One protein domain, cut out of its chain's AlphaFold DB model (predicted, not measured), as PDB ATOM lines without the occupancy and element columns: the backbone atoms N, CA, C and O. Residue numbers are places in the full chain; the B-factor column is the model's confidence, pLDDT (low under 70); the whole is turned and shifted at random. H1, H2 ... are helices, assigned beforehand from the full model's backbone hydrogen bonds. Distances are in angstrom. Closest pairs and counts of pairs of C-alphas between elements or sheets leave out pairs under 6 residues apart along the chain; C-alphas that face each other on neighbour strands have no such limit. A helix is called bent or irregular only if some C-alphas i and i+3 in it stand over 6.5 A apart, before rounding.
ATOM      1  N   LYS A 337      12.849 -85.220  10.847       64.19
ATOM      2  CA  LYS A 337      12.557 -83.851  11.359       64.19
ATOM      3  C   LYS A 337      13.250 -82.724  10.569       64.19
ATOM      4  O   LYS A 337      12.978 -81.548  10.790       64.19
ATOM      5  N   MET A 338      14.178 -83.089   9.694       68.94
ATOM      6  CA  MET A 338      15.153 -82.204   9.065       68.94
ATOM      7  C   MET A 338      14.574 -81.362   7.917       68.94
ATOM      8  O   MET A 338      15.059 -80.269   7.648       68.94
ATOM      9  N   GLN A 339      13.526 -81.853   7.245       78.19
ATOM     10  CA  GLN A 339      13.036 -81.287   5.983       78.19
ATOM     11  C   GLN A 339      12.328 -79.931   6.142       78.19
ATOM     12  O   GLN A 339      12.643 -78.988   5.416       78.19
ATOM     13  N   ASP A 340      11.390 -79.796   7.082       75.69
ATOM     14  CA  ASP A 340      10.508 -78.617   7.123       75.69
ATOM     15  C   ASP A 340      11.221 -77.328   7.588       75.69
ATOM     16  O   ASP A 340      10.914 -76.239   7.100       75.69
ATOM     17  N   SER A 341      12.241 -77.443   8.451       75.88
ATOM     18  CA  SER A 341      13.076 -76.312   8.907       75.88
ATOM     19  C   SER A 341      13.884 -75.667   7.764       75.88
ATOM     20  O   SER A 341      14.061 -74.444   7.697       75.88
ATOM     21  N   ILE A 342      14.330 -76.491   6.806       77.12
ATOM     22  CA  ILE A 342      15.091 -76.045   5.633       77.12
ATOM     23  C   ILE A 342      14.213 -75.193   4.712       77.12
ATOM     24  O   ILE A 342      14.619 -74.108   4.291       77.12
ATOM     25  N   VAL A 343      12.999 -75.672   4.423       79.06
ATOM     26  CA  VAL A 343      12.065 -75.025   3.488       79.06
ATOM     27  C   VAL A 343      11.698 -73.611   3.949       79.06
ATOM     28  O   VAL A 343      11.668 -72.699   3.122       79.06
ATOM     29  N   HIS A 344      11.476 -73.402   5.252       78.38
ATOM     30  CA  HIS A 344      11.205 -72.066   5.801       78.38
ATOM     31  C   HIS A 344      12.363 -71.097   5.525       78.38
ATOM     32  O   HIS A 344      12.174 -70.037   4.928       78.38
ATOM     33  N   THR A 345      13.584 -71.501   5.891       75.56
ATOM     34  CA  THR A 345      14.783 -70.658   5.774       75.56
ATOM     35  C   THR A 345      15.101 -70.287   4.320       75.56
ATOM     36  O   THR A 345      15.519 -69.161   4.044       75.56
ATOM     37  N   LEU A 346      14.880 -71.204   3.370       73.38
ATOM     38  CA  LEU A 346      15.111 -70.937   1.946       73.38
ATOM     39  C   LEU A 346      14.087 -69.960   1.355       73.38
ATOM     40  O   LEU A 346      14.490 -69.054   0.624       73.38
ATOM     41  N   LYS A 347      12.797 -70.060   1.715       74.62
ATOM     42  CA  LYS A 347      11.745 -69.158   1.201       74.62
ATOM     43  C   LYS A 347      12.038 -67.680   1.482       74.62
ATOM     44  O   LYS A 347      11.871 -66.850   0.590       74.62
ATOM     45  N   VAL A 348      12.585 -67.357   2.659       63.34
ATOM     46  CA  VAL A 348      12.997 -65.988   3.041       63.34
ATOM     47  C   VAL A 348      14.094 -65.412   2.114       63.34
ATOM     48  O   VAL A 348      14.238 -64.194   2.000       63.34
ATOM     49  N   SER A 349      14.837 -66.251   1.377       55.88
ATOM     50  CA  SER A 349      15.865 -65.817   0.406       55.88
ATOM     51  C   SER A 349      15.317 -65.376  -0.967       55.88
ATOM     52  O   SER A 349      16.093 -64.924  -1.826       55.88
ATOM     53  N   GLY A 350      13.997 -65.500  -1.174       52.34
ATOM     54  CA  GLY A 350      13.307 -65.182  -2.428       52.34
ATOM     55  C   GLY A 350      13.401 -66.286  -3.486       52.34
ATOM     56  O   GLY A 350      13.605 -65.979  -4.658       52.34
ATOM     57  N   SER A 351      13.325 -67.558  -3.082       47.53
ATOM     58  CA  SER A 351      13.390 -68.721  -3.982       47.53
ATOM     59  C   SER A 351      12.009 -69.274  -4.349       47.53
ATOM     60  O   SER A 351      11.164 -69.450  -3.471       47.53
ATOM     61  N   GLU A 352      11.819 -69.620  -5.621       54.00
ATOM     62  CA  GLU A 352      10.568 -70.152  -6.181       54.00
ATOM     63  C   GLU A 352      10.190 -71.557  -5.665       54.00
ATOM     64  O   GLU A 352      11.030 -72.313  -5.167       54.00
ATOM     65  N   GLU A 353       8.919 -71.937  -5.864       58.41
ATOM     66  CA  GLU A 353       8.313 -73.223  -5.456       58.41
ATOM     67  C   GLU A 353       9.103 -74.462  -5.920       58.41
ATOM     68  O   GLU A 353       9.114 -75.491  -5.239       58.41
ATOM     69  N   SER A 354       9.825 -74.341  -7.040       58.53
ATOM     70  CA  SER A 354      10.738 -75.357  -7.575       58.53
ATOM     71  C   SER A 354      11.692 -75.912  -6.503       58.53
ATOM     72  O   SER A 354      11.766 -77.130  -6.310       58.53
ATOM     73  N   MET A 355      12.336 -75.038  -5.713       69.50
ATOM     74  CA  MET A 355      13.270 -75.469  -4.663       69.50
ATOM     75  C   MET A 355      12.593 -76.207  -3.502       69.50
ATOM     76  O   MET A 355      13.221 -77.082  -2.912       69.50
ATOM     77  N   GLU A 356      11.329 -75.918  -3.170       76.00
ATOM     78  CA  GLU A 356      10.631 -76.674  -2.120       76.00
ATOM     79  C   GLU A 356      10.416 -78.132  -2.545       76.00
ATOM     80  O   GLU A 356      10.662 -79.044  -1.753       76.00
ATOM     81  N   SER A 357      10.010 -78.362  -3.798       77.00
ATOM     82  CA  SER A 357       9.834 -79.719  -4.327       77.00
ATOM     83  C   SER A 357      11.152 -80.502  -4.367       77.00
ATOM     84  O   SER A 357      11.191 -81.658  -3.940       77.00
ATOM     85  N   HIS A 358      12.244 -79.846  -4.779       82.00
ATOM     86  CA  HIS A 358      13.590 -80.423  -4.783       82.00
ATOM     87  C   HIS A 358      14.036 -80.800  -3.367       82.00
ATOM     88  O   HIS A 358      14.329 -81.968  -3.115       82.00
ATOM     89  N   VAL A 359      13.980 -79.866  -2.410       81.44
ATOM     90  CA  VAL A 359      14.371 -80.106  -1.007       81.44
ATOM     91  C   VAL A 359      13.559 -81.234  -0.373       81.44
ATOM     92  O   VAL A 359      14.135 -82.110   0.268       81.44
ATOM     93  N   ARG A 360      12.238 -81.288  -0.587       83.88
ATOM     94  CA  ARG A 360      11.399 -82.390  -0.076       83.88
ATOM     95  C   ARG A 360      11.765 -83.756  -0.679       83.88
ATOM     96  O   ARG A 360      11.467 -84.774  -0.056       83.88
ATOM     97  N   SER A 361      12.428 -83.792  -1.837       84.75
ATOM     98  CA  SER A 361      12.910 -85.021  -2.490       84.75
ATOM     99  C   SER A 361      14.340 -85.444  -2.112       84.75
ATOM    100  O   SER A 361      14.756 -86.545  -2.477       84.75
ATOM    101  N   LEU A 362      15.101 -84.600  -1.400       83.75
ATOM    102  CA  LEU A 362      16.523 -84.854  -1.144       83.75
ATOM    103  C   LEU A 362      16.769 -86.067  -0.222       83.75
ATOM    104  O   LEU A 362      16.003 -86.305   0.721       83.75
ATOM    105  N   PRO A 363      17.877 -86.812  -0.436       85.62
ATOM    106  CA  PRO A 363      18.365 -87.809   0.508       85.62
ATOM    107  C   PRO A 363      18.685 -87.208   1.877       85.62
ATOM    108  O   PRO A 363      18.954 -86.015   2.020       85.62
ATOM    109  N   GLU A 364      18.733 -88.067   2.892       78.31
ATOM    110  CA  GLU A 364      18.984 -87.624   4.257       78.31
ATOM    111  C   GLU A 364      20.286 -86.830   4.423       78.31
ATOM    112  O   GLU A 364      20.273 -85.746   5.003       78.31
ATOM    113  N   ALA A 365      21.413 -87.384   3.970       75.56
ATOM    114  CA  ALA A 365      22.725 -86.791   4.226       75.56
ATOM    115  C   ALA A 365      22.832 -85.367   3.654       75.56
ATOM    116  O   ALA A 365      23.531 -84.522   4.207       75.56
ATOM    117  N   ASP A 366      22.088 -85.086   2.587       81.88
ATOM    118  CA  ASP A 366      22.061 -83.791   1.922       81.88
ATOM    119  C   ASP A 366      21.154 -82.799   2.662       81.88
ATOM    120  O   ASP A 366      21.521 -81.639   2.837       81.88
ATOM    121  N   LEU A 367      20.038 -83.269   3.225       79.94
ATOM    122  CA  LEU A 367      19.228 -82.497   4.174       79.94
ATOM    123  C   LEU A 367      20.013 -82.165   5.454       79.94
ATOM    124  O   LEU A 367      19.926 -81.041   5.949       79.94
ATOM    125  N   ALA A 368      20.826 -83.099   5.957       76.62
ATOM    126  CA  ALA A 368      21.711 -82.867   7.098       76.62
ATOM    127  C   ALA A 368      22.742 -81.775   6.793       76.62
ATOM    128  O   ALA A 368      22.853 -80.816   7.554       76.62
ATOM    129  N   ARG A 369      23.414 -81.855   5.638       79.12
ATOM    130  CA  ARG A 369      24.343 -80.822   5.143       79.12
ATOM    131  C   ARG A 369      23.676 -79.456   4.965       79.12
ATOM    132  O   ARG A 369      24.292 -78.434   5.250       79.12
ATOM    133  N   ILE A 370      22.415 -79.404   4.526       82.94
ATOM    134  CA  ILE A 370      21.690 -78.132   4.394       82.94
ATOM    135  C   ILE A 370      21.286 -77.573   5.772       82.94
ATOM    136  O   ILE A 370      21.420 -76.367   5.983       82.94
ATOM    137  N   MET A 371      20.872 -78.398   6.744       80.62
ATOM    138  CA  MET A 371      20.671 -77.915   8.122       80.62
ATOM    139  C   MET A 371      21.979 -77.504   8.806       80.62
ATOM    140  O   MET A 371      21.982 -76.525   9.551       80.62
ATOM    141  N   GLU A 372      23.090 -78.188   8.540       79.50
ATOM    142  CA  GLU A 372      24.426 -77.781   8.985       79.50
ATOM    143  C   GLU A 372      24.776 -76.399   8.411       79.50
ATOM    144  O   GLU A 372      25.135 -75.494   9.163       79.50
ATOM    145  N   ALA A 373      24.561 -76.187   7.108       82.38
ATOM    146  CA  ALA A 373      24.761 -74.897   6.452       82.38
ATOM    147  C   ALA A 373      23.843 -73.786   7.000       82.38
ATOM    148  O   ALA A 373      24.305 -72.663   7.199       82.38
ATOM    149  N   ILE A 374      22.572 -74.079   7.301       85.94
ATOM    150  CA  ILE A 374      21.642 -73.135   7.948       85.94
ATOM    151  C   ILE A 374      22.096 -72.805   9.374       85.94
ATOM    152  O   ILE A 374      22.099 -71.639   9.765       85.94
ATOM    153  N   THR A 375      22.521 -73.807  10.144       81.94
ATOM    154  CA  THR A 375      23.021 -73.628  11.516       81.94
ATOM    155  C   THR A 375      24.307 -72.802  11.514       81.94
ATOM    156  O   THR A 375      24.449 -71.874  12.310       81.94
ATOM    157  N   TYR A 376      25.206 -73.061  10.561       83.06
ATOM    158  CA  TYR A 376      26.396 -72.253  10.312       83.06
ATOM    159  C   TYR A 376      26.033 -70.811   9.930       83.06
ATOM    160  O   TYR A 376      26.591 -69.882  10.509       83.06
ATOM    161  N   ALA A 377      25.072 -70.602   9.023       88.62
ATOM    162  CA  ALA A 377      24.605 -69.271   8.633       88.62
ATOM    163  C   ALA A 377      24.023 -68.499   9.832       88.62
ATOM    164  O   ALA A 377      24.436 -67.366  10.079       88.62
ATOM    165  N   LYS A 378      23.151 -69.125  10.637       88.38
ATOM    166  CA  LYS A 378      22.624 -68.550  11.888       88.38
ATOM    167  C   LYS A 378      23.748 -68.185  12.865       88.38
ATOM    168  O   LYS A 378      23.755 -67.077  13.404       88.38
ATOM    169  N   GLN A 379      24.714 -69.085  13.079       82.94
ATOM    170  CA  GLN A 379      25.857 -68.841  13.968       82.94
ATOM    171  C   GLN A 379      26.742 -67.698  13.442       82.94
ATOM    172  O   GLN A 379      27.204 -66.876  14.230       82.94
ATOM    173  N   HIS A 380      26.957 -67.614  12.126       87.44
ATOM    174  CA  HIS A 380      27.767 -66.578  11.488       87.44
ATOM    175  C   HIS A 380      27.097 -65.198  11.540       87.44
ATOM    176  O   HIS A 380      27.755 -64.215  11.871       87.44
ATOM    177  N   VAL A 381      25.780 -65.114  11.317       93.31
ATOM    178  CA  VAL A 381      25.023 -63.871  11.537       93.31
ATOM    179  C   VAL A 381      25.152 -63.438  12.998       93.31
ATOM    180  O   VAL A 381      25.597 -62.326  13.260       93.31
ATOM    181  N   ARG A 382      24.852 -64.318  13.963       90.44
ATOM    182  CA  ARG A 382      24.935 -64.009  15.407       90.44
ATOM    183  C   ARG A 382      26.348 -63.670  15.895       90.44
ATOM    184  O   ARG A 382      26.493 -62.947  16.875       90.44
ATOM    185  N   GLN A 383      27.386 -64.169  15.223       87.69
ATOM    186  CA  GLN A 383      28.787 -63.859  15.516       87.69
ATOM    187  C   GLN A 383      29.122 -62.380  15.271       87.69
ATOM    188  O   GLN A 383      29.916 -61.823  16.025       87.69
ATOM    189  N   PHE A 384      28.535 -61.745  14.253       92.06
ATOM    190  CA  PHE A 384      28.824 -60.347  13.898       92.06
ATOM    191  C   PHE A 384      27.677 -59.377  14.202       92.06
ATOM    192  O   PHE A 384      27.937 -58.194  14.407       92.06
ATOM    193  N   ILE A 385      26.431 -59.854  14.242       95.44
ATOM    194  CA  ILE A 385      25.211 -59.044  14.321       95.44
ATOM    195  C   ILE A 385      24.493 -59.278  15.659       95.44
ATOM    196  O   ILE A 385      23.881 -60.328  15.882       95.44
ATOM    197  N   ALA A 673      19.096 -65.975   5.694       91.25
ATOM    198  CA  ALA A 673      18.743 -66.345   4.326       91.25
ATOM    199  C   ALA A 673      19.684 -65.716   3.276       91.25
ATOM    200  O   ALA A 673      20.103 -66.387   2.332       91.25
ATOM    201  N   LEU A 674      20.083 -64.451   3.462       91.38
ATOM    202  CA  LEU A 674      21.088 -63.783   2.626       91.38
ATOM    203  C   LEU A 674      22.476 -64.429   2.773       91.38
ATOM    204  O   LEU A 674      23.153 -64.641   1.768       91.38
ATOM    205  N   THR A 675      22.877 -64.804   3.992       92.38
ATOM    206  CA  THR A 675      24.136 -65.532   4.243       92.38
ATOM    207  C   THR A 675      24.132 -66.887   3.543       92.38
ATOM    208  O   THR A 675      25.072 -67.207   2.821       92.38
ATOM    209  N   LEU A 676      23.043 -67.651   3.659       90.94
ATOM    210  CA  LEU A 676      22.884 -68.945   2.995       90.94
ATOM    211  C   LEU A 676      22.904 -68.819   1.460       90.94
ATOM    212  O   LEU A 676      23.465 -69.675   0.776       90.94
ATOM    213  N   LYS A 677      22.355 -67.730   0.904       89.62
ATOM    214  CA  LYS A 677      22.432 -67.404  -0.532       89.62
ATOM    215  C   LYS A 677      23.863 -67.059  -0.967       89.62
ATOM    216  O   LYS A 677      24.304 -67.498  -2.026       89.62
ATOM    217  N   LYS A 678      24.630 -66.347  -0.132       88.50
ATOM    218  CA  LYS A 678      26.069 -66.094  -0.351       88.50
ATOM    219  C   LYS A 678      26.897 -67.379  -0.260       88.50
ATOM    220  O   LYS A 678      27.806 -67.560  -1.060       88.50
ATOM    221  N   MET A 679      26.533 -68.318   0.617       88.44
ATOM    222  CA  MET A 679      27.162 -69.646   0.671       88.44
ATOM    223  C   MET A 679      26.955 -70.459  -0.621       88.44
ATOM    224  O   MET A 679      27.821 -71.252  -0.969       88.44
ATOM    225  N   GLN A 680      25.871 -70.224  -1.367       87.81
ATOM    226  CA  GLN A 680      25.619 -70.835  -2.684       87.81
ATOM    227  C   GLN A 680      26.258 -70.073  -3.861       87.81
ATOM    228  O   GLN A 680      26.331 -70.605  -4.963       87.81
ATOM    229  N   THR A 681      26.683 -68.821  -3.667       85.94
ATOM    230  CA  THR A 681      27.092 -67.933  -4.766       85.94
ATOM    231  C   THR A 681      28.613 -67.922  -4.914       85.94
ATOM    232  O   THR A 681      29.315 -67.377  -4.056       85.94
ATOM    233  N   GLU A 682      29.120 -68.484  -6.015       82.94
ATOM    234  CA  GLU A 682      30.547 -68.454  -6.359       82.94
ATOM    235  C   GLU A 682      31.099 -67.016  -6.345       82.94
ATOM    236  O   GLU A 682      30.401 -66.049  -6.654       82.94
ATOM    237  N   GLY A 683      32.350 -66.851  -5.908       79.06
ATOM    238  CA  GLY A 683      32.967 -65.534  -5.730       79.06
ATOM    239  C   GLY A 683      32.599 -64.809  -4.425       79.06
ATOM    240  O   GLY A 683      33.219 -63.793  -4.120       79.06
ATOM    241  N   SER A 684      31.697 -65.340  -3.585       77.38
ATOM    242  CA  SER A 684      31.353 -64.765  -2.260       77.38
ATOM    243  C   SER A 684      32.443 -64.933  -1.178       77.38
ATOM    244  O   SER A 684      32.147 -64.992   0.019       77.38
ATOM    245  N   GLY A 685      33.714 -65.029  -1.578       77.38
ATOM    246  CA  GLY A 685      34.863 -65.195  -0.690       77.38
ATOM    247  C   GLY A 685      34.715 -66.375   0.279       77.38
ATOM    248  O   GLY A 685      34.219 -67.441  -0.083       77.38
ATOM    249  N   MET A 686      35.111 -66.164   1.538       67.50
ATOM    250  CA  MET A 686      35.124 -67.194   2.591       67.50
ATOM    251  C   MET A 686      33.744 -67.778   2.951       67.50
ATOM    252  O   MET A 686      33.684 -68.762   3.695       67.50
ATOM    253  N   LEU A 687      32.641 -67.200   2.464       78.94
ATOM    254  CA  LEU A 687      31.299 -67.748   2.673       78.94
ATOM    255  C   LEU A 687      30.951 -68.869   1.694       78.94
ATOM    256  O   LEU A 687      30.168 -69.736   2.066       78.94
ATOM    257  N   TYR A 688      31.520 -68.896   0.487       84.25
ATOM    258  CA  TYR A 688      31.126 -69.862  -0.542       84.25
ATOM    259  C   TYR A 688      31.362 -71.321  -0.102       84.25
ATOM    260  O   TYR A 688      32.374 -71.646   0.524       84.25
ATOM    261  N   ARG A 689      30.408 -72.206  -0.403       83.62
ATOM    262  CA  ARG A 689      30.434 -73.645  -0.111       83.62
ATOM    263  C   ARG A 689      30.035 -74.401  -1.386       83.62
ATOM    264  O   ARG A 689      28.836 -74.534  -1.634       83.62
ATOM    265  N   PRO A 690      30.996 -74.920  -2.177       81.81
ATOM    266  CA  PRO A 690      30.706 -75.602  -3.443       81.81
ATOM    267  C   PRO A 690      29.651 -76.709  -3.314       81.81
ATOM    268  O   PRO A 690      28.700 -76.738  -4.092       81.81
ATOM    269  N   TYR A 691      29.735 -77.535  -2.261       82.69
ATOM    270  CA  TYR A 691      28.758 -78.601  -2.000       82.69
ATOM    271  C   TYR A 691      27.317 -78.076  -1.873       82.69
ATOM    272  O   TYR A 691      26.376 -78.740  -2.292       82.69
ATOM    273  N   LEU A 692      27.118 -76.888  -1.293       84.00
ATOM    274  CA  LEU A 692      25.785 -76.337  -1.051       84.00
ATOM    275  C   LEU A 692      25.175 -75.794  -2.348       84.00
ATOM    276  O   LEU A 692      23.972 -75.935  -2.568       84.00
ATOM    277  N   ALA A 693      26.010 -75.213  -3.213       84.31
ATOM    278  CA  ALA A 693      25.618 -74.793  -4.554       84.31
ATOM    279  C   ALA A 693      25.259 -76.000  -5.442       84.31
ATOM    280  O   ALA A 693      24.243 -75.976  -6.139       84.31
ATOM    281  N   GLU A 694      26.034 -77.089  -5.376       84.31
ATOM    282  CA  GLU A 694      25.725 -78.337  -6.085       84.31
ATOM    283  C   GLU A 694      24.394 -78.949  -5.612       84.31
ATOM    284  O   GLU A 694      23.516 -79.221  -6.435       84.31
ATOM    285  N   LEU A 695      24.207 -79.101  -4.294       84.25
ATOM    286  CA  LEU A 695      22.993 -79.688  -3.715       84.25
ATOM    287  C   LEU A 695      21.722 -78.894  -4.046       84.25
ATOM    288  O   LEU A 695      20.704 -79.494  -4.392       84.25
ATOM    289  N   LEU A 696      21.757 -77.560  -3.942       82.06
ATOM    290  CA  LEU A 696      20.563 -76.721  -4.115       82.06
ATOM    291  C   LEU A 696      20.266 -76.356  -5.578       82.06
ATOM    292  O   LEU A 696      19.112 -76.099  -5.905       82.06
ATOM    293  N   SER A 697      21.255 -76.402  -6.480       80.19
ATOM    294  CA  SER A 697      21.024 -76.207  -7.924       80.19
ATOM    295  C   SER A 697      20.376 -77.409  -8.624       80.19
ATOM    296  O   SER A 697      20.024 -77.311  -9.798       80.19
ATOM    297  N   GLY A 698      20.252 -78.556  -7.944       66.75
ATOM    298  CA  GLY A 698      19.747 -79.801  -8.534       66.75
ATOM    299  C   GLY A 698      20.685 -80.425  -9.579       66.75
ATOM    300  O   GLY A 698      20.312 -81.394 -10.237       66.75
ATOM    301  N   SER A 699      21.911 -79.908  -9.723       50.44
ATOM    302  CA  SER A 699      22.858 -80.265 -10.795       50.44
ATOM    303  C   SER A 699      23.587 -81.598 -10.579       50.44
ATOM    304  O   SER A 699      24.621 -81.845 -11.199       50.44
TER     305      SER A 699
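What this domain is: This is residues 337 to 385 and 673 to 699 of the 738 residues of the protein "Hypothetical protein" of Symbiodinium sp. CCMP2592 (UniProt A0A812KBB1). One long helix, H3, has four short helices gathered along one side of it in a loose ring: the hairpin of H1 and H2, then H5, then H4, which comes back close to H1. H1, H5 and H4 pack on the long helix at steep angles, while H2 lies farther out, and the last residues of H3, past Val 381, reach beyond these contacts. The 76 printed residues hold five named helices, in the order H1 H2 H3 H4 H5, and no named strand, and the class is all helix. The whole is compact, with a radius of gyration of the C-alphas of 11.7 A and spans of 33 by 25 by 24 A.

Where its parts are: Find C-alpha 338 at (15.153, -82.204, 9.065); from there H1 runs through residues 338 to 347. H1 is neither bent nor irregular, but only just: C-alphas 338 and 341 are 6.2 A apart. Read on to H2, residues 353 to 361, 13.0 A long. Next comes H3, residues 364 to 384, which runs 30.6 A from C-alpha 364 at (18.984, -87.624, 4.257) to C-alpha 384 at (28.824, -60.347, 13.898). After the cut look for H4, residues 673 to 680, 10.8 A long, and H5, residues 690 to 696, which ends with C-alpha 696 at (20.563, -76.721, -4.115).

How they stand to each other: Begin at H3, which with H5 is a hub, each touching three helices. With residues 367 to 374 alone H3 touches H1, at a steep tilt of 53 degrees, the same way; the closest C-alphas, of Met 338 and Leu 367, are 6.4 A apart. With residues 373 to 381 alone it touches H4, at 60 degrees, a steep tilt, opposite ways; C-alphas 377 and 675 are closest, at 5.8 A. With residues 366 to 373 alone it touches H5, closest at the C-alphas of Asp 366 and Leu 695, 7.0 A. H4 and H5 touch, closest at the C-alphas of Gln 680 and Ala 693, 4.4 A. H1 and H2 are a helical hairpin at a shallow tilt of 14 degrees, opposite ways, closest at C-alphas 343 and 356, 6.0 A. H2 and H5 only just touch, with 3 pairs of C-alphas within 8 A, closest at Met 355 and Leu 696, 7.4 A. H1 and H5 are apart, and so are H2 and H4. In H2, H4 and H5 every O i to N i+4 pair is within hydrogen-bond range; in H1 5 of 6 are, in H3 16 of 17.

The domain as a whole: The C-alphas of Ser 361 and Phe 384, the two farthest apart, are 33.6 A from each other. Residues 386 to 672 are not printed, and C-alphas 385 and 673 stand 14.0 A apart across this cut. Of the links printed whole, H1 to H2 and H2 to H3 are tight, and H4 to H5 is short. The mean pLDDT of the printed part is 79.0; look for values under 70 at residues 337 to 338, 348 to 355, 686 and 698 to 699.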